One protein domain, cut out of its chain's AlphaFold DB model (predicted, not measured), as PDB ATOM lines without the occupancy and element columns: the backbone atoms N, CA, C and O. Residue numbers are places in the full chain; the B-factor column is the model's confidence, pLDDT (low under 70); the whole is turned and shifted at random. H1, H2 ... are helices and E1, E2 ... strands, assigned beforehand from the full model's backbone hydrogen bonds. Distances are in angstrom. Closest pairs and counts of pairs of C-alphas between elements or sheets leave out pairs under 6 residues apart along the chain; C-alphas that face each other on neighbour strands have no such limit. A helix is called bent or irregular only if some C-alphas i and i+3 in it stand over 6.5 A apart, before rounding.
ATOM      1  N   LEU A  17     230.528 245.086 214.328       26.97
ATOM      2  CA  LEU A  17     229.938 245.396 213.021       26.97
ATOM      3  C   LEU A  17     229.942 244.266 211.969       26.97
ATOM      4  O   LEU A  17     228.961 244.217 211.233       26.97
ATOM      5  N   PRO A  18     230.911 243.323 211.887       32.84
ATOM      6  CA  PRO A  18     230.850 242.283 210.854       32.84
ATOM      7  C   PRO A  18     229.804 241.201 211.155       32.84
ATOM      8  O   PRO A  18     229.323 240.543 210.242       32.84
ATOM      9  N   CYS A  19     229.417 241.031 212.424       33.91
ATOM     10  CA  CYS A  19     228.425 240.032 212.825       33.91
ATOM     11  C   CYS A  19     227.001 240.456 212.425       33.91
ATOM     12  O   CYS A  19     226.228 239.641 211.942       33.91
ATOM     13  N   VAL A  20     226.673 241.748 212.547       40.91
ATOM     14  CA  VAL A  20     225.336 242.270 212.213       40.91
ATOM     15  C   VAL A  20     225.120 242.345 210.697       40.91
ATOM     16  O   VAL A  20     224.034 242.021 210.225       40.91
ATOM     17  N   THR A  21     226.147 242.711 209.920       47.31
ATOM     18  CA  THR A  21     226.060 242.743 208.448       47.31
ATOM     19  C   THR A  21     226.075 241.345 207.835       47.31
ATOM     20  O   THR A  21     225.287 241.082 206.932       47.31
ATOM     21  N   ALA A  22     226.896 240.423 208.358       49.03
ATOM     22  CA  ALA A  22     226.844 239.020 207.949       49.03
ATOM     23  C   ALA A  22     225.477 238.406 208.269       49.03
ATOM     24  O   ALA A  22     224.927 237.672 207.456       49.03
ATOM     25  N   GLN A  23     224.891 238.746 209.418       54.41
ATOM     26  CA  GLN A  23     223.587 238.226 209.804       54.41
ATOM     27  C   GLN A  23     222.442 238.768 208.938       54.41
ATOM     28  O   GLN A  23     221.617 237.977 208.491       54.41
ATOM     29  N   ALA A  24     222.440 240.064 208.607       57.53
ATOM     30  CA  ALA A  24     221.463 240.632 207.675       57.53
ATOM     31  C   ALA A  24     221.558 239.993 206.272       57.53
ATOM     32  O   ALA A  24     220.537 239.601 205.708       57.53
ATOM     33  N   GLY A  25     222.774 239.804 205.744       61.81
ATOM     34  CA  GLY A  25     222.984 239.145 204.447       61.81
ATOM     35  C   GLY A  25     222.566 237.669 204.439       61.81
ATOM     36  O   GLY A  25     222.013 237.173 203.454       61.81
ATOM     37  N   ILE A  26     222.760 236.955 205.555       65.00
ATOM     38  CA  ILE A  26     222.310 235.566 205.699       65.00
ATOM     39  C   ILE A  26     220.779 235.483 205.804       65.00
ATOM     40  O   ILE A  26     220.180 234.619 205.159       65.00
ATOM     41  N   ASP A  27     220.139 236.374 206.564       65.12
ATOM     42  CA  ASP A  27     218.680 236.407 206.727       65.12
ATOM     43  C   ASP A  27     217.972 236.678 205.390       65.12
ATOM     44  O   ASP A  27     217.008 235.984 205.038       65.12
ATOM     45  N   GLU A  28     218.484 237.625 204.598       68.81
ATOM     46  CA  GLU A  28     217.992 237.906 203.246       68.81
ATOM     47  C   GLU A  28     218.206 236.713 202.306       68.81
ATOM     48  O   GLU A  28     217.279 236.306 201.599       68.81
ATOM     49  N   THR A  29     219.383 236.081 202.351       69.81
ATOM     50  CA  THR A  29     219.702 234.913 201.513       69.81
ATOM     51  C   THR A  29     218.805 233.716 201.841       69.81
ATOM     52  O   THR A  29     218.262 233.076 200.937       69.81
ATOM     53  N   LEU A  30     218.590 233.407 203.124       68.12
ATOM     54  CA  LEU A  30     217.715 232.311 203.557       68.12
ATOM     55  C   LEU A  30     216.246 232.585 203.220       68.12
ATOM     56  O   LEU A  30     215.541 231.682 202.760       68.12
ATOM     57  N   SER A  31     215.798 233.832 203.386       68.12
ATOM     58  CA  SER A  31     214.462 234.267 202.965       68.12
ATOM     59  C   SER A  31     214.276 234.095 201.458       68.12
ATOM     60  O   SER A  31     213.250 233.569 201.020       68.12
ATOM     61  N   ALA A  32     215.279 234.470 200.660       70.62
ATOM     62  CA  ALA A  32     215.264 234.309 199.210       70.62
ATOM     63  C   ALA A  32     215.219 232.829 198.797       70.62
ATOM     64  O   ALA A  32     214.400 232.469 197.952       70.62
ATOM     65  N   ILE A  33     216.013 231.954 199.430       71.81
ATOM     66  CA  ILE A  33     215.969 230.496 199.199       71.81
ATOM     67  C   ILE A  33     214.575 229.943 199.494       71.81
ATOM     68  O   ILE A  33     214.016 229.198 198.683       71.81
ATOM     69  N   ALA A  34     214.009 230.296 200.650       68.75
ATOM     70  CA  ALA A  34     212.691 229.828 201.052       68.75
ATOM     71  C   ALA A  34     211.609 230.309 200.077       68.75
ATOM     72  O   ALA A  34     210.760 229.515 199.670       68.75
ATOM     73  N   LYS A  35     211.676 231.575 199.649       70.25
ATOM     74  CA  LYS A  35     210.740 232.168 198.688       70.25
ATOM     75  C   LYS A  35     210.833 231.545 197.314       70.25
ATOM     76  O   LYS A  35     209.810 231.137 196.775       70.25
ATOM     77  N   GLU A  36     212.035 231.410 196.775       72.81
ATOM     78  CA  GLU A  36     212.257 230.780 195.477       72.81
ATOM     79  C   GLU A  36     211.760 229.329 195.483       72.81
ATOM     80  O   GLU A  36     211.013 228.923 194.594       72.81
ATOM     81  N   THR A  37     212.109 228.562 196.518       70.31
ATOM     82  CA  THR A  37     211.718 227.149 196.630       70.31
ATOM     83  C   THR A  37     210.204 226.997 196.772       70.31
ATOM     84  O   THR A  37     209.604 226.142 196.113       70.31
ATOM     85  N   ALA A  38     209.566 227.830 197.600       69.88
ATOM     86  CA  ALA A  38     208.123 227.794 197.802       69.88
ATOM     87  C   ALA A  38     207.368 228.216 196.533       69.88
ATOM     88  O   ALA A  38     206.501 227.474 196.079       69.88
ATOM     89  N   LEU A  39     207.749 229.329 195.897       70.88
ATOM     90  CA  LEU A  39     207.136 229.773 194.640       70.88
ATOM     91  C   LEU A  39     207.301 228.729 193.535       70.88
ATOM     92  O   LEU A  39     206.318 228.355 192.908       70.88
ATOM     93  N   LYS A  40     208.506 228.182 193.342       71.12
ATOM     94  CA  LYS A  40     208.757 227.138 192.337       71.12
ATOM     95  C   LYS A  40     207.944 225.866 192.585       71.12
ATOM     96  O   LYS A  40     207.605 225.152 191.647       71.12
ATOM     97  N   THR A  41     207.648 225.560 193.846       67.75
ATOM     98  CA  THR A  41     206.832 224.395 194.202       67.75
ATOM     99  C   THR A  41     205.341 224.655 193.989       67.75
ATOM    100  O   THR A  41     204.631 223.718 193.638       67.75
ATOM    101  N   LEU A  42     204.874 225.892 194.185       70.31
ATOM    102  CA  LEU A  42     203.449 226.246 194.223       70.31
ATOM    103  C   LEU A  42     202.899 226.859 192.926       70.31
ATOM    104  O   LEU A  42     201.702 226.758 192.691       70.31
ATOM    105  N   LYS A  43     203.732 227.514 192.109       64.81
ATOM    106  CA  LYS A  43     203.291 228.357 190.983       64.81
ATOM    107  C   LYS A  43     202.588 227.592 189.856       64.81
ATOM    108  O   LYS A  43     201.703 228.156 189.231       64.81
ATOM    109  N   ASP A  44     202.926 226.319 189.653       57.56
ATOM    110  CA  ASP A  44     202.456 225.531 188.503       57.56
ATOM    111  C   ASP A  44     201.969 224.126 188.901       57.56
ATOM    112  O   ASP A  44     202.069 223.180 188.117       57.56
ATOM    113  N   LYS A  45     201.524 223.942 190.152       61.88
ATOM    114  CA  LYS A  45     201.127 222.621 190.658       61.88
ATOM    115  C   LYS A  45     199.747 222.632 191.289       61.88
ATOM    116  O   LYS A  45     199.566 223.150 192.388       61.88
ATOM    117  N   ASP A  46     198.837 221.940 190.619       68.31
ATOM    118  CA  ASP A  46     197.674 221.347 191.257       68.31
ATOM    119  C   ASP A  46     198.123 220.044 191.913       68.31
ATOM    120  O   ASP A  46     198.753 219.179 191.293       68.31
ATOM    121  N   PHE A  47     197.873 219.931 193.210       72.69
ATOM    122  CA  PHE A  47     198.215 218.737 193.959       72.69
ATOM    123  C   PHE A  47     196.994 217.835 194.016       72.69
ATOM    124  O   PHE A  47     196.076 218.081 194.800       72.69
ATOM    125  N   GLU A  48     197.012 216.767 193.220       78.94
ATOM    126  CA  GLU A  48     196.013 215.711 193.338       78.94
ATOM    127  C   GLU A  48     196.026 215.133 194.759       78.94
ATOM    128  O   GLU A  48     197.062 214.761 195.337       78.94
ATOM    129  N   PHE A  49     194.836 215.064 195.333       73.25
ATOM    130  CA  PHE A  49     194.608 214.701 196.710       73.25
ATOM    131  C   PHE A  49     193.474 213.682 196.776       73.25
ATOM    132  O   PHE A  49     192.323 213.984 196.474       73.25
ATOM    133  N   GLU A  50     193.811 212.469 197.209       82.38
ATOM    134  CA  GLU A  50     192.851 211.406 197.487       82.38
ATOM    135  C   GLU A  50     193.090 210.905 198.915       82.38
ATOM    136  O   GLU A  50     194.151 210.349 199.219       82.38
ATOM    137  N   ASN A  51     192.154 211.179 199.826       80.75
ATOM    138  CA  ASN A  51     192.206 210.685 201.200       80.75
ATOM    139  C   ASN A  51     190.827 210.709 201.874       80.75
ATOM    140  O   ASN A  51     190.100 211.694 201.782       80.75
ATOM    141  N   GLY A  52     190.515 209.651 202.629       76.62
ATOM    142  CA  GLY A  52     189.360 209.597 203.531       76.62
ATOM    143  C   GLY A  52     188.018 209.889 202.860       76.62
ATOM    144  O   GLY A  52     187.200 210.592 203.442       76.62
ATOM    145  N   GLY A  53     187.817 209.383 201.640       83.12
ATOM    146  CA  GLY A  53     186.603 209.602 200.846       83.12
ATOM    147  C   GLY A  53     186.602 210.898 200.037       83.12
ATOM    148  O   GLY A  53     185.697 211.105 199.243       83.12
ATOM    149  N   PHE A  54     187.605 211.768 200.190       85.69
ATOM    150  CA  PHE A  54     187.773 212.927 199.321       85.69
ATOM    151  C   PHE A  54     188.722 212.603 198.166       85.69
ATOM    152  O   PHE A  54     189.791 212.033 198.400       85.69
ATOM    153  N   LYS A  55     188.373 213.044 196.956       90.06
ATOM    154  CA  LYS A  55     189.207 213.018 195.754       90.06
ATOM    155  C   LYS A  55     189.109 214.350 195.015       90.06
ATOM    156  O   LYS A  55     188.024 214.754 194.616       90.06
ATOM    157  N   GLY A  56     190.233 215.020 194.800       87.88
ATOM    158  CA  GLY A  56     190.237 216.336 194.167       87.88
ATOM    159  C   GLY A  56     191.619 216.952 194.046       87.88
ATOM    160  O   GLY A  56     192.626 216.246 194.103       87.88
ATOM    161  N   ASN A  57     191.655 218.272 193.914       86.19
ATOM    162  CA  ASN A  57     192.864 219.057 193.736       86.19
ATOM    163  C   ASN A  57     193.018 220.079 194.855       86.19
ATOM    164  O   ASN A  57     192.047 220.619 195.382       86.19
ATOM    165  N   LEU A  58     194.269 220.329 195.224       83.12
ATOM    166  CA  LEU A  58     194.663 221.441 196.070       83.12
ATOM    167  C   LEU A  58     195.551 222.378 195.251       83.12
ATOM    168  O   LEU A  58     196.634 221.975 194.824       83.12
ATOM    169  N   SER A  59     195.133 223.629 195.105       83.31
ATOM    170  CA  SER A  59     195.824 224.634 194.292       83.31
ATOM    171  C   SER A  59     196.145 225.870 195.125       83.31
ATOM    172  O   SER A  59     195.350 226.301 195.964       83.31
ATOM    173  N   ALA A  60     197.321 226.459 194.913       82.38
ATOM    174  CA  ALA A  60     197.687 227.713 195.563       82.38
ATOM    175  C   ALA A  60     196.982 228.890 194.871       82.38
ATOM    176  O   ALA A  60     197.086 229.065 193.658       82.38
ATOM    177  N   VAL A  61     196.294 229.731 195.639       83.62
ATOM    178  CA  VAL A  61     195.626 230.925 195.114       83.62
ATOM    179  C   VAL A  61     196.635 232.063 195.093       83.62
ATOM    180  O   VAL A  61     197.077 232.506 196.149       83.62
ATOM    181  N   LYS A  62     196.988 232.534 193.890       79.19
ATOM    182  CA  LYS A  62     197.890 233.681 193.676       79.19
ATOM    183  C   LYS A  62     199.153 233.618 194.559       79.19
ATOM    184  O   LYS A  62     199.407 234.532 195.345       79.19
ATOM    185  N   PRO A  63     199.976 232.559 194.436       73.00
ATOM    186  CA  PRO A  63     201.126 232.343 195.319       73.00
ATOM    187  C   PRO A  63     202.174 233.466 195.265       73.00
ATOM    188  O   PRO A  63     202.997 233.563 196.161       73.00
ATOM    189  N   GLU A  64     202.175 234.325 194.246       74.88
ATOM    190  CA  GLU A  64     203.083 235.480 194.178       74.88
ATOM    191  C   GLU A  64     202.646 236.653 195.074       74.88
ATOM    192  O   GLU A  64     203.497 237.417 195.528       74.88
ATOM    193  N   GLU A  65     201.341 236.776 195.335       74.88
ATOM    194  CA  GLU A  65     200.733 237.864 196.114       74.88
ATOM    195  C   GLU A  65     200.462 237.436 197.564       74.88
ATOM    196  O   GLU A  65     200.688 238.205 198.494       74.88
ATOM    197  N   GLU A  66     200.012 236.195 197.761       72.56
ATOM    198  CA  GLU A  66     199.462 235.709 199.035       72.56
ATOM    199  C   GLU A  66     200.461 234.877 199.862       72.56
ATOM    200  O   GLU A  66     200.129 234.397 200.950       72.56
ATOM    201  N   LEU A  67     201.679 234.661 199.349       70.88
ATOM    202  CA  LEU A  67     202.710 233.887 200.037       70.88
ATOM    203  C   LEU A  67     203.566 234.781 200.937       70.88
ATOM    204  O   LEU A  67     204.468 235.486 200.479       70.88
ATOM    205  N   GLU A  68     203.334 234.695 202.243       72.06
ATOM    206  CA  GLU A  68     204.172 235.353 203.245       72.06
ATOM    207  C   GLU A  68     205.254 234.400 203.749       72.06
ATOM    208  O   GLU A  68     204.957 233.266 204.135       72.06
ATOM    209  N   ILE A  69     206.499 234.879 203.801       66.81
ATOM    210  CA  ILE A  69     207.644 234.129 204.319       66.81
ATOM    211  C   ILE A  69     208.344 234.961 205.381       66.81
ATOM    212  O   ILE A  69     208.804 236.066 205.112       66.81
ATOM    213  N   GLU A  70     208.426 234.412 206.586       67.25
ATOM    214  CA  GLU A  70     209.086 235.047 207.724       67.25
ATOM    215  C   GLU A  70     210.181 234.126 208.263       67.25
ATOM    216  O   GLU A  70     209.893 232.984 208.630       67.25
ATOM    217  N   VAL A  71     211.420 234.616 208.338       64.31
ATOM    218  CA  VAL A  71     212.525 233.928 209.019       64.31
ATOM    219  C   VAL A  71     212.529 234.367 210.484       64.31
ATOM    220  O   VAL A  71     212.694 235.543 210.793       64.31
ATOM    221  N   LYS A  72     212.296 233.421 211.394       61.66
ATOM    222  CA  LYS A  72     212.322 233.603 212.847       61.66
ATOM    223  C   LYS A  72     213.499 232.836 213.441       61.66
ATOM    224  O   LYS A  72     213.754 231.700 213.051       61.66
ATOM    225  N   ASP A  73     214.104 233.427 214.465       56.09
ATOM    226  CA  ASP A  73     215.161 232.852 215.301       56.09
ATOM    227  C   ASP A  73     216.396 232.405 214.510       56.09
ATOM    228  O   ASP A  73     216.449 231.297 213.980       56.09
ATOM    229  N   PHE A  74     217.416 233.262 214.504       57.97
ATOM    230  CA  PHE A  74     218.748 232.938 214.015       57.97
ATOM    231  C   PHE A  74     219.666 232.647 215.201       57.97
ATOM    232  O   PHE A  74     219.841 233.486 216.088       57.97
ATOM    233  N   SER A  75     220.274 231.462 215.218       59.06
ATOM    234  CA  SER A  75     221.360 231.156 216.151       59.06
ATOM    235  C   SER A  75     222.515 230.515 215.400       59.06
ATOM    236  O   SER A  75     222.329 229.450 214.803       59.06
ATOM    237  N   LEU A  76     223.686 231.139 215.478       55.47
ATOM    238  CA  LEU A  76     224.942 230.579 215.005       55.47
ATOM    239  C   LEU A  76     225.601 229.832 216.169       55.47
ATOM    240  O   LEU A  76     225.956 230.438 217.179       55.47
ATOM    241  N   ALA A  77     225.707 228.512 216.053       55.59
ATOM    242  CA  ALA A  77     226.433 227.673 217.001       55.59
ATOM    243  C   ALA A  77     227.176 226.588 216.220       55.59
ATOM    244  O   ALA A  77     226.548 225.875 215.433       55.59
ATOM    245  N   ASP A  78     228.489 226.483 216.432       51.62
ATOM    246  CA  ASP A  78     229.359 225.447 215.856       51.62
ATOM    247  C   ASP A  78     229.141 225.249 214.340       51.62
ATOM    248  O   ASP A  78     228.731 224.180 213.887       51.62
ATOM    249  N   ASP A  79     229.321 226.325 213.563       54.53
ATOM    250  CA  ASP A  79     229.185 226.375 212.092       54.53
ATOM    251  C   ASP A  79     227.796 226.012 211.535       54.53
ATOM    252  O   ASP A  79     227.607 225.853 210.323       54.53
ATOM    253  N   SER A  80     226.797 225.908 212.417       52.41
ATOM    254  CA  SER A  80     225.415 225.624 212.056       52.41
ATOM    255  C   SER A  80     224.499 226.809 212.343       52.41
ATOM    256  O   SER A  80     224.500 227.391 213.432       52.41
ATOM    257  N   ILE A  81     223.689 227.147 211.344       62.34
ATOM    258  CA  ILE A  81     222.626 228.139 211.444       62.34
ATOM    259  C   ILE A  81     221.309 227.381 211.603       62.34
ATOM    260  O   ILE A  81     220.962 226.519 210.792       62.34
ATOM    261  N   LYS A  82     220.567 227.694 212.664       59.88
ATOM    262  CA  LYS A  82     219.167 227.281 212.798       59.88
ATOM    263  C   LYS A  82     218.297 228.441 212.358       59.88
ATOM    264  O   LYS A  82     218.495 229.549 212.841       59.88
ATOM    265  N   ALA A  83     217.351 228.156 211.474       60.75
ATOM    266  CA  ALA A  83     216.345 229.107 211.032       60.75
ATOM    267  C   ALA A  83     214.970 228.445 211.108       60.75
ATOM    268  O   ALA A  83     214.791 227.289 210.702       60.75
ATOM    269  N   LYS A  84     213.978 229.164 211.631       62.47
ATOM    270  CA  LYS A  84     212.573 228.790 211.466       62.47
ATOM    271  C   LYS A  84     212.015 229.642 210.353       62.47
ATOM    272  O   LYS A  84     212.062 230.859 210.443       62.47
ATOM    273  N   VAL A  85     211.448 229.021 209.334       62.31
ATOM    274  CA  VAL A  85     210.717 229.782 208.321       62.31
ATOM    275  C   VAL A  85     209.243 229.530 208.529       62.31
ATOM    276  O   VAL A  85     208.834 228.399 208.770       62.31
ATOM    277  N   LYS A  86     208.439 230.581 208.461       68.06
ATOM    278  CA  LYS A  86     206.989 230.482 208.444       68.06
ATOM    279  C   LYS A  86     206.500 230.871 207.066       68.06
ATOM    280  O   LYS A  86     206.672 232.014 206.668       68.06
ATOM    281  N   VAL A  87     205.886 229.922 206.378       67.69
ATOM    282  CA  VAL A  87     205.256 230.110 205.075       67.69
ATOM    283  C   VAL A  87     203.748 230.125 205.285       67.69
ATOM    284  O   VAL A  87     203.197 229.176 205.847       67.69
ATOM    285  N   LYS A  88     203.071 231.191 204.865       75.62
ATOM    286  CA  LYS A  88     201.604 231.249 204.838       75.62
ATOM    287  C   LYS A  88     201.132 231.428 203.409       75.62
ATOM    288  O   LYS A  88     201.746 232.196 202.686       75.62
ATOM    289  N   GLY A  89     200.053 230.753 203.034       78.25
ATOM    290  CA  GLY A  89     199.430 230.933 201.726       78.25
ATOM    291  C   GLY A  89     197.943 230.606 201.743       78.25
ATOM    292  O   GLY A  89     197.456 229.901 202.637       78.25
ATOM    293  N   VAL A  90     197.232 231.130 200.747       84.56
ATOM    294  CA  VAL A  90     195.832 230.801 200.468       84.56
ATOM    295  C   VAL A  90     195.782 229.639 199.488       84.56
ATOM    296  O   VAL A  90     196.487 229.633 198.481       84.56
ATOM    297  N   PHE A  91     194.942 228.655 199.781       84.94
ATOM    298  CA  PHE A  91     194.742 227.483 198.941       84.94
ATOM    299  C   PHE A  91     193.259 227.258 198.679       84.94
ATOM    300  O   PHE A  91     192.418 227.523 199.545       84.94
ATOM    301  N   LEU A  92     192.966 226.747 197.490       88.50
ATOM    302  CA  LEU A  92     191.664 226.243 197.094       88.50
ATOM    303  C   LEU A  92     191.744 224.720 197.055       88.50
ATOM    304  O   LEU A  92     192.659 224.166 196.450       88.50
ATOM    305  N   LEU A  93     190.817 224.061 197.734       87.50
ATOM    306  CA  LEU A  93     190.581 222.630 197.606       87.50
ATOM    307  C   LEU A  93     189.262 222.444 196.870       87.50
ATOM    308  O   LEU A  93     188.232 222.894 197.371       87.50
ATOM    309  N   ASP A  94     189.288 221.769 195.733       91.69
ATOM    310  CA  ASP A  94     188.107 221.436 194.941       91.69
ATOM    311  C   ASP A  94     188.071 219.935 194.662       91.69
ATOM    312  O   ASP A  94     189.105 219.307 194.443       91.69
ATOM    313  N   GLY A  95     186.894 219.323 194.730       90.06
ATOM    314  CA  GLY A  95     186.775 217.901 194.434       90.06
ATOM    315  C   GLY A  95     185.507 217.255 194.943       90.06
ATOM    316  O   GLY A  95     184.564 217.908 195.380       90.06
ATOM    317  N   GLU A  96     185.502 215.937 194.880       91.25
ATOM    318  CA  GLU A  96     184.394 215.084 195.255       91.25
ATOM    319  C   GLU A  96     184.639 214.495 196.646       91.25
ATOM    320  O   GLU A  96     185.720 213.985 196.940       91.25
ATOM    321  N   TYR A  97     183.636 214.570 197.518       88.62
ATOM    322  CA  TYR A  97     183.647 213.924 198.824       88.62
ATOM    323  C   TYR A  97     182.552 212.864 198.894       88.62
ATOM    324  O   TYR A  97     181.365 213.185 198.823       88.62
ATOM    325  N   GLU A  98     182.956 211.610 199.063       88.25
ATOM    326  CA  GLU A  98     182.067 210.466 199.200       88.25
ATOM    327  C   GLU A  98     181.978 210.018 200.661       88.25
ATOM    328  O   GLU A  98     182.971 209.665 201.306       88.25
ATOM    329  N   THR A  99     180.761 210.007 201.203       83.38
ATOM    330  CA  THR A  99     180.495 209.490 202.545       83.38
ATOM    331  C   THR A  99     179.137 208.799 202.594       83.38
ATOM    332  O   THR A  99     178.136 209.325 202.113       83.38
ATOM    333  N   GLY A 100     179.093 207.579 203.137       79.44
ATOM    334  CA  GLY A 100     177.851 206.805 203.237       79.44
ATOM    335  C   GLY A 100     177.181 206.499 201.889       79.44
ATOM    336  O   GLY A 100     175.960 206.385 201.843       79.44
ATOM    337  N   GLY A 101     177.959 206.403 200.802       81.50
ATOM    338  CA  GLY A 101     177.457 206.172 199.441       81.50
ATOM    339  C   GLY A 101     176.854 207.404 198.757       81.50
ATOM    340  O   GLY A 101     176.278 207.279 197.679       81.50
ATOM    341  N   VAL A 102     176.965 208.589 199.369       83.38
ATOM    342  CA  VAL A 102     176.576 209.866 198.761       83.38
ATOM    343  C   VAL A 102     177.834 210.631 198.382       83.38
ATOM    344  O   VAL A 102     178.693 210.882 199.227       83.38
ATOM    345  N   SER A 103     177.906 211.027 197.115       88.81
ATOM    346  CA  SER A 103     178.934 211.914 196.587       88.81
ATOM    347  C   SER A 103     178.463 213.370 196.630       88.81
ATOM    348  O   SER A 103     177.309 213.681 196.326       88.81
ATOM    349  N   THR A 104     179.342 214.277 197.051       88.19
ATOM    350  CA  THR A 104     179.089 215.720 197.076       88.19
ATOM    351  C   THR A 104     180.308 216.474 196.569       88.19
ATOM    352  O   THR A 104     181.410 216.291 197.084       88.19
ATOM    353  N   MET A 105     180.100 217.376 195.609       90.44
ATOM    354  CA  MET A 105     181.137 218.317 195.191       90.44
ATOM    355  C   MET A 105     181.404 219.328 196.301       90.44
ATOM    356  O   MET A 105     180.476 219.960 196.810       90.44
ATOM    357  N   LEU A 106     182.673 219.480 196.654       88.31
ATOM    358  CA  LEU A 106     183.158 220.378 197.680       88.31
ATOM    359  C   LEU A 106     184.172 221.363 197.105       88.31
ATOM    360  O   LEU A 106     185.065 220.995 196.350       88.31
ATOM    361  N   GLU A 107     184.049 222.608 197.546       90.25
ATOM    362  CA  GLU A 107     185.030 223.668 197.363       90.25
ATOM    363  C   GLU A 107     185.361 224.266 198.738       90.25
ATOM    364  O   GLU A 107     184.461 224.594 199.518       90.25
ATOM    365  N   ALA A 108     186.643 224.409 199.066       89.06
ATOM    366  CA  ALA A 108     187.086 225.005 200.317       89.06
ATOM    367  C   ALA A 108     188.275 225.943 200.112       89.06
ATOM    368  O   ALA A 108     189.351 225.525 199.687       89.06
ATOM    369  N   THR A 109     188.107 227.197 200.523       89.56
ATOM    370  CA  THR A 109     189.200 228.170 200.595       89.56
ATOM    371  C   THR A 109     189.825 228.112 201.980       89.56
ATOM    372  O   THR A 109     189.128 228.222 202.998       89.56
ATOM    373  N   MET A 110     191.145 227.971 202.052       88.50
ATOM    374  CA  MET A 110     191.864 227.782 203.309       88.50
ATOM    375  C   MET A 110     193.152 228.591 203.389       88.50
ATOM    376  O   MET A 110     193.835 228.808 202.395       88.50
ATOM    377  N   PHE A 111     193.508 228.982 204.609       86.62
ATOM    378  CA  PHE A 111     194.856 229.428 204.927       86.62
ATOM    379  C   PHE A 111     195.673 228.235 205.403       86.62
ATOM    380  O   PHE A 111     195.311 227.570 206.381       86.62
ATOM    381  N   VAL A 112     196.801 228.001 204.746       80.69
ATOM    382  CA  VAL A 112     197.785 227.005 205.157       80.69
ATOM    383  C   VAL A 112     198.976 227.734 205.754       80.69
ATOM    384  O   VAL A 112     199.481 228.703 205.192       80.69
ATOM    385  N   THR A 113     199.416 227.281 206.921       81.25
ATOM    386  CA  THR A 113     200.653 227.719 207.560       81.25
ATOM    387  C   THR A 113     201.596 226.532 207.658       81.25
ATOM    388  O   THR A 113     201.263 225.512 208.260       81.25
ATOM    389  N   ILE A 114     202.778 226.692 207.086       77.19
ATOM    390  CA  ILE A 114     203.859 225.719 207.080       77.19
ATOM    391  C   ILE A 114     205.034 226.313 207.857       77.19
ATOM    392  O   ILE A 114     205.459 227.432 207.586       77.19
ATOM    393  N   GLU A 115     205.548 225.584 208.843       77.88
ATOM    394  CA  GLU A 115     206.665 226.028 209.687       77.88
ATOM    395  C   GLU A 115     207.805 224.995 209.619       77.88
ATOM    396  O   GLU A 115     207.882 224.105 210.472       77.88
ATOM    397  N   PRO A 116     208.657 225.033 208.579       74.19
ATOM    398  CA  PRO A 116     209.886 224.253 208.506       74.19
ATOM    399  C   PRO A 116     210.930 224.689 209.539       74.19
ATOM    400  O   PRO A 116     211.143 225.875 209.807       74.19
ATOM    401  N   LYS A 117     211.635 223.690 210.062       78.38
ATOM    402  CA  LYS A 117     212.821 223.833 210.898       78.38
ATOM    403  C   LYS A 117     214.046 223.499 210.061       78.38
ATOM    404  O   LYS A 117     214.219 222.347 209.661       78.38
ATOM    405  N   PHE A 118     214.877 224.503 209.804       76.06
ATOM    406  CA  PHE A 118     216.086 224.348 209.011       76.06
ATOM    407  C   PHE A 118     217.314 224.120 209.883       76.06
ATOM    408  O   PHE A 118     217.467 224.718 210.954       76.06
ATOM    409  N   LYS A 119     218.214 223.303 209.349       79.81
ATOM    410  CA  LYS A 119     219.620 223.250 209.701       79.81
ATOM    411  C   LYS A 119     220.418 223.682 208.485       79.81
ATOM    412  O   LYS A 119     220.286 223.116 207.404       79.81
ATOM    413  N   THR A 120     221.264 224.672 208.678       77.12
ATOM    414  CA  THR A 120     222.040 225.276 207.611       77.12
ATOM    415  C   THR A 120     223.520 225.171 207.943       77.12
ATOM    416  O   THR A 120     223.921 225.424 209.076       77.12
ATOM    417  N   GLN A 121     224.321 224.771 206.960       78.06
ATOM    418  CA  GLN A 121     225.771 224.654 207.051       78.06
ATOM    419  C   GLN A 121     226.437 225.695 206.157       78.06
ATOM    420  O   GLN A 121     226.004 225.914 205.020       78.06
ATOM    421  N   LEU A 122     227.506 226.295 206.672       77.44
ATOM    422  CA  LEU A 122     228.426 227.113 205.892       77.44
ATOM    423  C   LEU A 122     229.469 226.209 205.236       77.44
ATOM    424  O   LEU A 122     230.066 225.356 205.891       77.44
ATOM    425  N   ILE A 123     229.673 226.380 203.933       83.06
ATOM    426  CA  ILE A 123     230.652 225.623 203.153       83.06
ATOM    427  C   ILE A 123     231.567 226.617 202.451       83.06
ATOM    428  O   ILE A 123     231.097 227.454 201.687       83.06
ATOM    429  N   GLU A 124     232.871 226.504 202.669       81.56
ATOM    430  CA  GLU A 124     233.864 227.263 201.913       81.56
ATOM    431  C   GLU A 124     234.304 226.465 200.677       81.56
ATOM    432  O   GLU A 124     234.665 225.289 200.779       81.56
ATOM    433  N   ARG A 125     234.261 227.090 199.496       83.31
ATOM    434  CA  ARG A 125     234.830 226.556 198.248       83.31
ATOM    435  C   ARG A 125     235.478 227.685 197.466       83.31
ATOM    436  O   ARG A 125     234.849 228.715 197.247       83.31
ATOM    437  N   ASP A 126     236.726 227.489 197.049       84.94
ATOM    438  CA  ASP A 126     237.473 228.442 196.217       84.94
ATOM    439  C   ASP A 126     237.492 229.880 196.784       84.94
ATOM    440  O   ASP A 126     237.381 230.861 196.047       84.94
ATOM    441  N   GLY A 127     237.587 230.014 198.116       79.62
ATOM    442  CA  GLY A 127     237.570 231.303 198.822       79.62
ATOM    443  C   GLY A 127     236.203 232.000 198.851       79.62
ATOM    444  O   GLY A 127     236.119 233.186 199.162       79.62
ATOM    445  N   GLN A 128     235.129 231.289 198.500       82.31
ATOM    446  CA  GLN A 128     233.750 231.764 198.557       82.31
ATOM    447  C   GLN A 128     232.953 230.953 199.578       82.31
ATOM    448  O   GLN A 128     233.127 229.740 199.699       82.31
ATOM    449  N   PHE A 129     232.042 231.620 200.283       79.81
ATOM    450  CA  PHE A 129     231.157 230.972 201.244       79.81
ATOM    451  C   PHE A 129     229.806 230.654 200.611       79.81
ATOM    452  O   PHE A 129     229.189 231.492 199.952       79.81
ATOM    453  N   PHE A 130     229.343 229.436 200.849       81.44
ATOM    454  CA  PHE A 130     228.063 228.916 200.407       81.44
ATOM    455  C   PHE A 130     227.233 228.477 201.603       81.44
ATOM    456  O   PHE A 130     227.747 228.014 202.622       81.44
ATOM    457  N   VAL A 131     225.925 228.592 201.442       79.75
ATOM    458  CA  VAL A 131     224.917 228.159 202.393       79.75
ATOM    459  C   VAL A 131     224.254 226.914 201.845       79.75
ATOM    460  O   VAL A 131     223.629 226.949 200.780       79.75
ATOM    461  N   LYS A 132     224.352 225.820 202.598       82.56
ATOM    462  CA  LYS A 132     223.617 224.589 202.323       82.56
ATOM    463  C   LYS A 132     222.596 224.349 203.422       82.56
ATOM    464  O   LYS A 132     222.960 224.098 204.569       82.56
ATOM    465  N   SER A 133     221.322 224.417 203.059       79.31
ATOM    466  CA  SER A 133     220.206 224.253 203.989       79.31
ATOM    467  C   SER A 133     219.559 222.879 203.855       79.31
ATOM    468  O   SER A 133     219.418 222.344 202.757       79.31
ATOM    469  N   GLU A 134     219.123 222.337 204.982       82.31
ATOM    470  CA  GLU A 134     218.340 221.113 205.102       82.31
ATOM    471  C   GLU A 134     217.145 221.385 206.022       82.31
ATOM    472  O   GLU A 134     217.283 222.001 207.076       82.31
ATOM    473  N   VAL A 135     215.956 220.938 205.636       81.94
ATOM    474  CA  VAL A 135     214.762 220.928 206.485       81.94
ATOM    475  C   VAL A 135     214.777 219.647 207.315       81.94
ATOM    476  O   VAL A 135     214.611 218.552 206.777       81.94
ATOM    477  N   GLU A 136     214.952 219.792 208.628       84.06
ATOM    478  CA  GLU A 136     214.922 218.679 209.586       84.06
ATOM    479  C   GLU A 136     213.488 218.235 209.886       84.06
ATOM    480  O   GLU A 136     213.211 217.052 210.075       84.06
ATOM    481  N   ASP A 137     212.573 219.201 209.966       82.38
ATOM    482  CA  ASP A 137     211.172 218.957 210.272       82.38
ATOM    483  C   ASP A 137     210.274 220.035 209.657       82.38
ATOM    484  O   ASP A 137     210.725 221.135 209.345       82.38
ATOM    485  N   LEU A 138     208.987 219.725 209.503       79.62
ATOM    486  CA  LEU A 138     207.984 220.641 208.978       79.62
ATOM    487  C   LEU A 138     206.676 220.513 209.768       79.62
ATOM    488  O   LEU A 138     206.115 219.424 209.956       79.62
ATOM    489  N   SER A 139     206.205 221.653 210.259       80.31
ATOM    490  CA  SER A 139     204.896 221.822 210.885       80.31
ATOM    491  C   SER A 139     203.887 222.270 209.824       80.31
ATOM    492  O   SER A 139     204.234 223.039 208.930       80.31
ATOM    493  N   PHE A 140     202.656 221.766 209.900       81.38
ATOM    494  CA  PHE A 140     201.576 222.064 208.961       81.38
ATOM    495  C   PHE A 140     200.302 222.361 209.747       81.38
ATOM    496  O   PHE A 140     199.922 221.599 210.640       81.38
ATOM    497  N   LYS A 141     199.662 223.487 209.439       85.44
ATOM    498  CA  LYS A 141     198.408 223.935 210.049       85.44
ATOM    499  C   LYS A 141     197.482 224.443 208.956       85.44
ATOM    500  O   LYS A 141     197.904 225.221 208.105       85.44
ATOM    501  N   VAL A 142     196.213 224.061 209.032       86.44
ATOM    502  CA  VAL A 142     195.174 224.495 208.093       86.44
ATOM    503  C   VAL A 142     194.071 225.208 208.848       86.44
ATOM    504  O   VAL A 142     193.641 224.759 209.912       86.44
ATOM    505  N   LYS A 143     193.585 226.304 208.270       89.12
ATOM    506  CA  LYS A 143     192.371 226.991 208.696       89.12
ATOM    507  C   LYS A 143     191.442 227.149 207.498       89.12
ATOM    508  O   LYS A 143     191.749 227.889 206.571       89.12
ATOM    509  N   VAL A 144     190.292 226.482 207.540       88.38
ATOM    510  CA  VAL A 144     189.269 226.585 206.490       88.38
ATOM    511  C   VAL A 144     188.464 227.877 206.672       88.38
ATOM    512  O   VAL A 144     187.754 228.057 207.670       88.38
ATOM    513  N   ASN A 145     188.555 228.784 205.703       87.56
ATOM    514  CA  ASN A 145     187.830 230.056 205.718       87.56
ATOM    515  C   ASN A 145     186.420 229.895 205.184       87.56
ATOM    516  O   ASN A 145     185.461 230.328 205.823       87.56
ATOM    517  N   GLU A 146     186.299 229.217 204.053       89.25
ATOM    518  CA  GLU A 146     185.050 229.030 203.335       89.25
ATOM    519  C   GLU A 146     184.914 227.563 202.941       89.25
ATOM    520  O   GLU A 146     185.913 226.882 202.719       89.25
ATOM    521  N   LEU A 147     183.678 227.078 202.935       89.06
ATOM    522  CA  LEU A 147     183.333 225.706 202.600       89.06
ATOM    523  C   LEU A 147     182.005 225.712 201.852       89.06
ATOM    524  O   LEU A 147     181.010 226.216 202.382       89.06
ATOM    525  N   LYS A 148     181.984 225.131 200.658       89.31
ATOM    526  CA  LYS A 148     180.791 224.968 199.833       89.31
ATOM    527  C   LYS A 148     180.621 223.493 199.452       89.31
ATOM    528  O   LYS A 148     181.610 222.879 199.072       89.31
ATOM    529  N   PRO A 149     179.397 222.944 199.524       84.94
ATOM    530  CA  PRO A 149     178.251 223.527 200.213       84.94
ATOM    531  C   PRO A 149     178.504 223.601 201.728       84.94
ATOM    532  O   PRO A 149     179.124 222.722 202.325       84.94
ATOM    533  N   ALA A 150     177.992 224.651 202.374       79.19
ATOM    534  CA  ALA A 150     178.182 224.865 203.814       79.19
ATOM    535  C   ALA A 150     177.536 223.768 204.686       79.19
ATOM    536  O   ALA A 150     177.850 223.651 205.869       79.19
ATOM    537  N   SER A 151     176.640 222.965 204.104       75.12
ATOM    538  CA  SER A 151     175.857 221.914 204.755       75.12
ATOM    539  C   SER A 151     176.553 220.551 204.842       75.12
ATOM    540  O   SER A 151     175.907 219.575 205.219       75.12
ATOM    541  N   ILE A 152     177.838 220.440 204.487       77.94
ATOM    542  CA  ILE A 152     178.563 219.164 204.594       77.94
ATOM    543  C   ILE A 152     178.651 218.707 206.052       77.94
ATOM    544  O   ILE A 152     179.001 219.472 206.953       77.94
ATOM    545  N   SER A 153     178.360 217.424 206.274       73.12
ATOM    546  CA  SER A 153     178.418 216.795 207.593       73.12
ATOM    547  C   SER A 153     179.830 216.871 208.192       73.12
ATOM    548  O   SER A 153     180.827 216.571 207.531       73.12
ATOM    549  N   GLY A 154     179.928 217.336 209.441       76.50
ATOM    550  CA  GLY A 154     181.199 217.639 210.121       76.50
ATOM    551  C   GLY A 154     181.920 218.909 209.626       76.50
ATOM    552  O   GLY A 154     182.864 219.382 210.267       76.50
ATOM    553  N   GLY A 155     181.439 219.516 208.535       84.56
ATOM    554  CA  GLY A 155     181.824 220.834 208.041       84.56
ATOM    555  C   GLY A 155     183.334 221.037 207.891       84.56
ATOM    556  O   GLY A 155     184.075 220.185 207.402       84.56
ATOM    557  N   LYS A 156     183.810 222.201 208.345       87.62
ATOM    558  CA  LYS A 156     185.224 222.609 208.266       87.62
ATOM    559  C   LYS A 156     186.173 221.691 209.049       87.62
ATOM    560  O   LYS A 156     187.349 221.574 208.697       87.62
ATOM    561  N   GLY A 157     185.675 221.055 210.114       86.50
ATOM    562  CA  GLY A 157     186.453 220.140 210.951       86.50
ATOM    563  C   GLY A 157     186.858 218.872 210.200       86.50
ATOM    564  O   GLY A 157     188.002 218.429 210.322       86.50
ATOM    565  N   THR A 158     185.961 218.349 209.360       85.25
ATOM    566  CA  THR A 158     186.234 217.196 208.492       85.25
ATOM    567  C   THR A 158     187.397 217.485 207.547       85.25
ATOM    568  O   THR A 158     188.383 216.754 207.550       85.25
ATOM    569  N   ILE A 159     187.350 218.605 206.818       84.88
ATOM    570  CA  ILE A 159     188.403 218.985 205.859       84.88
ATOM    571  C   ILE A 159     189.750 219.200 206.545       84.88
ATOM    572  O   ILE A 159     190.775 218.701 206.086       84.88
ATOM    573  N   THR A 160     189.745 219.866 207.700       87.81
ATOM    574  CA  THR A 160     190.964 220.055 208.498       87.81
ATOM    575  C   THR A 160     191.568 218.709 208.917       87.81
ATOM    576  O   THR A 160     192.781 218.517 208.835       87.81
ATOM    577  N   THR A 161     190.731 217.751 209.325       87.56
ATOM    578  CA  THR A 161     191.170 216.408 209.732       87.56
ATOM    579  C   THR A 161     191.733 215.615 208.554       87.56
ATOM    580  O   THR A 161     192.812 215.038 208.680       87.56
ATOM    581  N   LEU A 162     191.058 215.631 207.401       85.00
ATOM    582  CA  LEU A 162     191.501 214.937 206.186       85.00
ATOM    583  C   LEU A 162     192.869 215.435 205.707       85.00
ATOM    584  O   LEU A 162     193.762 214.628 205.429       85.00
ATOM    585  N   LEU A 163     193.056 216.756 205.660       83.75
ATOM    586  CA  LEU A 163     194.313 217.371 205.234       83.75
ATOM    587  C   LEU A 163     195.448 217.086 206.221       83.75
ATOM    588  O   LEU A 163     196.544 216.720 205.800       83.75
ATOM    589  N   ASN A 164     195.191 217.177 207.529       85.50
ATOM    590  CA  ASN A 164     196.194 216.845 208.543       85.50
ATOM    591  C   ASN A 164     196.587 215.361 208.499       85.50
ATOM    592  O   ASN A 164     197.770 215.039 208.612       85.50
ATOM    593  N   ALA A 165     195.622 214.457 208.304       84.19
ATOM    594  CA  ALA A 165     195.883 213.025 208.180       84.19
ATOM    595  C   ALA A 165     196.709 212.708 206.924       84.19
ATOM    596  O   ALA A 165     197.690 211.966 206.995       84.19
ATOM    597  N   ALA A 166     196.364 213.316 205.786       79.88
ATOM    598  CA  ALA A 166     197.124 213.160 204.549       79.88
ATOM    599  C   ALA A 166     198.548 213.701 204.680       79.88
ATOM    600  O   ALA A 166     199.504 213.047 204.258       79.88
ATOM    601  N   TYR A 167     198.696 214.878 205.296       82.06
ATOM    602  CA  TYR A 167     199.998 215.457 205.580       82.06
ATOM    603  C   TYR A 167     200.827 214.517 206.457       82.06
ATOM    604  O   TYR A 167     201.959 214.202 206.102       82.06
ATOM    605  N   ALA A 168     200.264 213.999 207.551       83.44
ATOM    606  CA  ALA A 168     200.962 213.070 208.436       83.44
ATOM    607  C   ALA A 168     201.434 211.804 207.698       83.44
ATOM    608  O   ALA A 168     202.574 211.376 207.891       83.44
ATOM    609  N   ALA A 169     200.601 211.250 206.811       80.31
ATOM    610  CA  ALA A 169     200.948 210.081 206.005       80.31
ATOM    611  C   ALA A 169     202.069 210.367 204.985       80.31
ATOM    612  O   ALA A 169     202.935 209.520 204.767       80.31
ATOM    613  N   LYS A 170     202.085 211.563 204.380       76.69
ATOM    614  CA  LYS A 170     203.045 211.946 203.327       76.69
ATOM    615  C   LYS A 170     204.253 212.748 203.832       76.69
ATOM    616  O   LYS A 170     205.180 212.982 203.060       76.69
ATOM    617  N   LYS A 171     204.298 213.131 205.113       79.50
ATOM    618  CA  LYS A 171     205.298 214.053 205.691       79.50
ATOM    619  C   LYS A 171     206.742 213.682 205.350       79.50
ATOM    620  O   LYS A 171     207.519 214.549 204.967       79.50
ATOM    621  N   LYS A 172     207.102 212.399 205.452       81.81
ATOM    622  CA  LYS A 172     208.463 211.923 205.141       81.81
ATOM    623  C   LYS A 172     208.842 212.135 203.674       81.81
ATOM    624  O   LYS A 172     209.959 212.553 203.389       81.81
ATOM    625  N   GLU A 173     207.917 211.863 202.759       75.00
ATOM    626  CA  GLU A 173     208.150 212.035 201.323       75.00
ATOM    627  C   GLU A 173     208.204 213.521 200.952       75.00
ATOM    628  O   GLU A 173     209.092 213.933 200.211       75.00
ATOM    629  N   ILE A 174     207.337 214.345 201.551       76.00
ATOM    630  CA  ILE A 174     207.376 215.807 201.399       76.00
ATOM    631  C   ILE A 174     208.742 216.350 201.839       76.00
ATOM    632  O   ILE A 174     209.379 217.072 201.075       76.00
ATOM    633  N   LEU A 175     209.238 215.961 203.020       77.94
ATOM    634  CA  LEU A 175     210.561 216.379 203.510       77.94
ATOM    635  C   LEU A 175     211.687 215.980 202.548       77.94
ATOM    636  O   LEU A 175     212.548 216.797 202.226       77.94
ATOM    637  N   LYS A 176     211.655 214.745 202.036       79.12
ATOM    638  CA  LYS A 176     212.643 214.255 201.067       79.12
ATOM    639  C   LYS A 176     212.628 215.070 199.770       79.12
ATOM    640  O   LYS A 176     213.689 215.413 199.252       79.12
ATOM    641  N   GLN A 177     211.443 215.388 199.249       74.69
ATOM    642  CA  GLN A 177     211.298 216.181 198.027       74.69
ATOM    643  C   GLN A 177     211.729 217.633 198.226       74.69
ATOM    644  O   GLN A 177     212.424 218.174 197.368       74.69
ATOM    645  N   VAL A 178     211.375 218.248 199.358       75.62
ATOM    646  CA  VAL A 178     211.818 219.604 199.704       75.62
ATOM    647  C   VAL A 178     213.342 219.650 199.776       75.62
ATOM    648  O   VAL A 178     213.945 220.433 199.050       75.62
ATOM    649  N   ASN A 179     213.978 218.753 200.537       77.81
ATOM    650  CA  ASN A 179     215.439 218.723 200.671       77.81
ATOM    651  C   ASN A 179     216.171 218.454 199.351       77.81
ATOM    652  O   ASN A 179     217.249 218.995 199.134       77.81
ATOM    653  N   LYS A 180     215.583 217.672 198.437       76.94
ATOM    654  CA  LYS A 180     216.143 217.469 197.091       76.94
ATOM    655  C   LYS A 180     216.141 218.752 196.249       76.94
ATOM    656  O   LYS A 180     216.988 218.900 195.373       76.94
ATOM    657  N   ASN A 181     215.180 219.641 196.484       72.94
ATOM    658  CA  ASN A 181     214.970 220.846 195.687       72.94
ATOM    659  C   ASN A 181     215.578 222.109 196.314       72.94
ATOM    660  O   ASN A 181     215.532 223.158 195.671       72.94
ATOM    661  N   LEU A 182     216.125 222.033 197.533       76.75
ATOM    662  CA  LEU A 182     216.771 223.172 198.178       76.75
ATOM    663  C   LEU A 182     218.069 223.536 197.443       76.75
ATOM    664  O   LEU A 182     218.967 222.696 197.341       76.75
ATOM    665  N   PRO A 183     218.193 224.773 196.935       75.44
ATOM    666  CA  PRO A 183     219.419 225.223 196.303       75.44
ATOM    667  C   PRO A 183     220.500 225.512 197.347       75.44
ATOM    668  O   PRO A 183     220.231 226.044 198.424       75.44
ATOM    669  N   GLU A 184     221.747 225.222 196.985       83.00
ATOM    670  CA  GLU A 184     222.907 225.833 197.628       83.00
ATOM    671  C   GLU A 184     223.053 227.257 197.064       83.00
ATOM    672  O   GLU A 184     223.010 227.445 195.845       83.00
ATOM    673  N   LYS A 185     223.184 228.270 197.927       79.75
ATOM    674  CA  LYS A 185     223.390 229.663 197.493       79.75
ATOM    675  C   LYS A 185     224.698 230.197 198.036       79.75
ATOM    676  O   LYS A 185     225.068 229.916 199.171       79.75
ATOM    677  N   LYS A 186     225.375 230.995 197.223       78.56
ATOM    678  CA  LYS A 186     226.529 231.777 197.648       78.56
ATOM    679  C   LYS A 186     226.077 232.873 198.620       78.56
ATOM    680  O   LYS A 186     225.023 233.467 198.403       78.56
ATOM    681  N   LEU A 187     226.867 233.131 199.660       72.44
ATOM    682  CA  LEU A 187     226.709 234.326 200.483       72.44
ATOM    683  C   LEU A 187     227.266 235.534 199.741       72.44
ATOM    684  O   LEU A 187     228.430 235.538 199.329       72.44
TER     685      LEU A 187
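This is residues 17 to 187 of the 189 residues of an uncharacterized protein of Blastopirellula marina (UniProt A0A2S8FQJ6). A long, twisted sheet of antiparallel strands runs nearly the length of a rod; towards one end it curls round helix H1 on one face, and towards the other end arm H3a of the bent helix H3 packs on edge strands E6 and E1 on the opposite face. The other arm, H3b, crosses slantwise over E6, and the short H2 packs on E4. The 171 printed residues hold three named helices and six named strands in the order H1 E1 E2 H2 E3 E4 E5 E6 H3, a mixed class. The sheet is branched at E4. The whole is only just loose, close to compact, with a radius of gyration of the C-alphas of 18.9 A and spans of 65 by 27 by 26 A.

Start with H1, residues 17 to 42; the sheet curls round its residues 23 to 42. Next find the hairpin of E1, residues 47 to 51, and E2, residues 54 to 60, with N 49 and O 56 2.8 A apart. H2, residues 63 to 66, only just touches H1, with 3 pairs of C-alphas within 8 A, made by residues 39 to 42 of H1 alone; the closest C-alphas are those of Leu 39 and Pro 63, 6.6 A apart. Then E3, residues 68 to 77, E4, residues 80 to 99, E5, residues 102 to 125, and E6, residues 128 to 148, form a meander, each strand the antiparallel neighbour of the one before. Look for N 70 and O 86 at 3.0 A, N 91 and O 110 at 2.8 A, and N 113 and O 141 at 2.8 A. E2 and E3 lie on one side of E4, beside residues 91 to 97 and 80 to 88, and E5 on the other side; N 57 and O 94 of E2 and E4 are 2.8 A apart. The closest C-alphas of H1 and E3 are those of Ser 31 and Val 71, 6.4 A apart. H3, residues 155 to 181, was assigned as one helix by its hydrogen bonds but is bent: C-alphas 169 and 172 are 7.8 A apart. Its arms H3a, residues 155 to 169, and H3b, residues 172 to 181, are only just about perpendicular, at 70.2 degrees. H3a and H1 lie on opposite faces; the closest C-alphas of H3a and E6 are those of Val 144 and Lys 156, 5.9 A apart. H3b lies over E6 at a height over the sheet of 8.9 A, slantwise at 47 degrees on the local plane. Every O i to N i+4 pair is within hydrogen-bond range in H1 and H3b; in H3a 10 of 11 are, and H2 is too short for one.

Find C-alpha 17 at (229.938, 245.396, 213.021); from there H1 runs 37.7 A to C-alpha 42. E4 spans 48.7 A and bends by 80 degrees at residue 96. E5, the longest strand, runs 60.6 A from C-alpha 102 at (176.576, 209.866, 198.761) and bends by 66 degrees at residue 105; E6 spans 53.4 A and bends by 62 degrees at residue 137. H3a spans 22.0 A, and H3b ends at C-alpha 181, (214.970, 220.846, 195.687).

The farthest C-alphas, those of Leu 17 and Gly 101, are 66.9 A apart. The printed part has no cut and no long link. Residues 185 to 186 pair antiparallel with residues 130 to 131 of E6. The mean pLDDT of the printed part is 75.8; among the residues under 70 are 17 to 31 and 69 to 87.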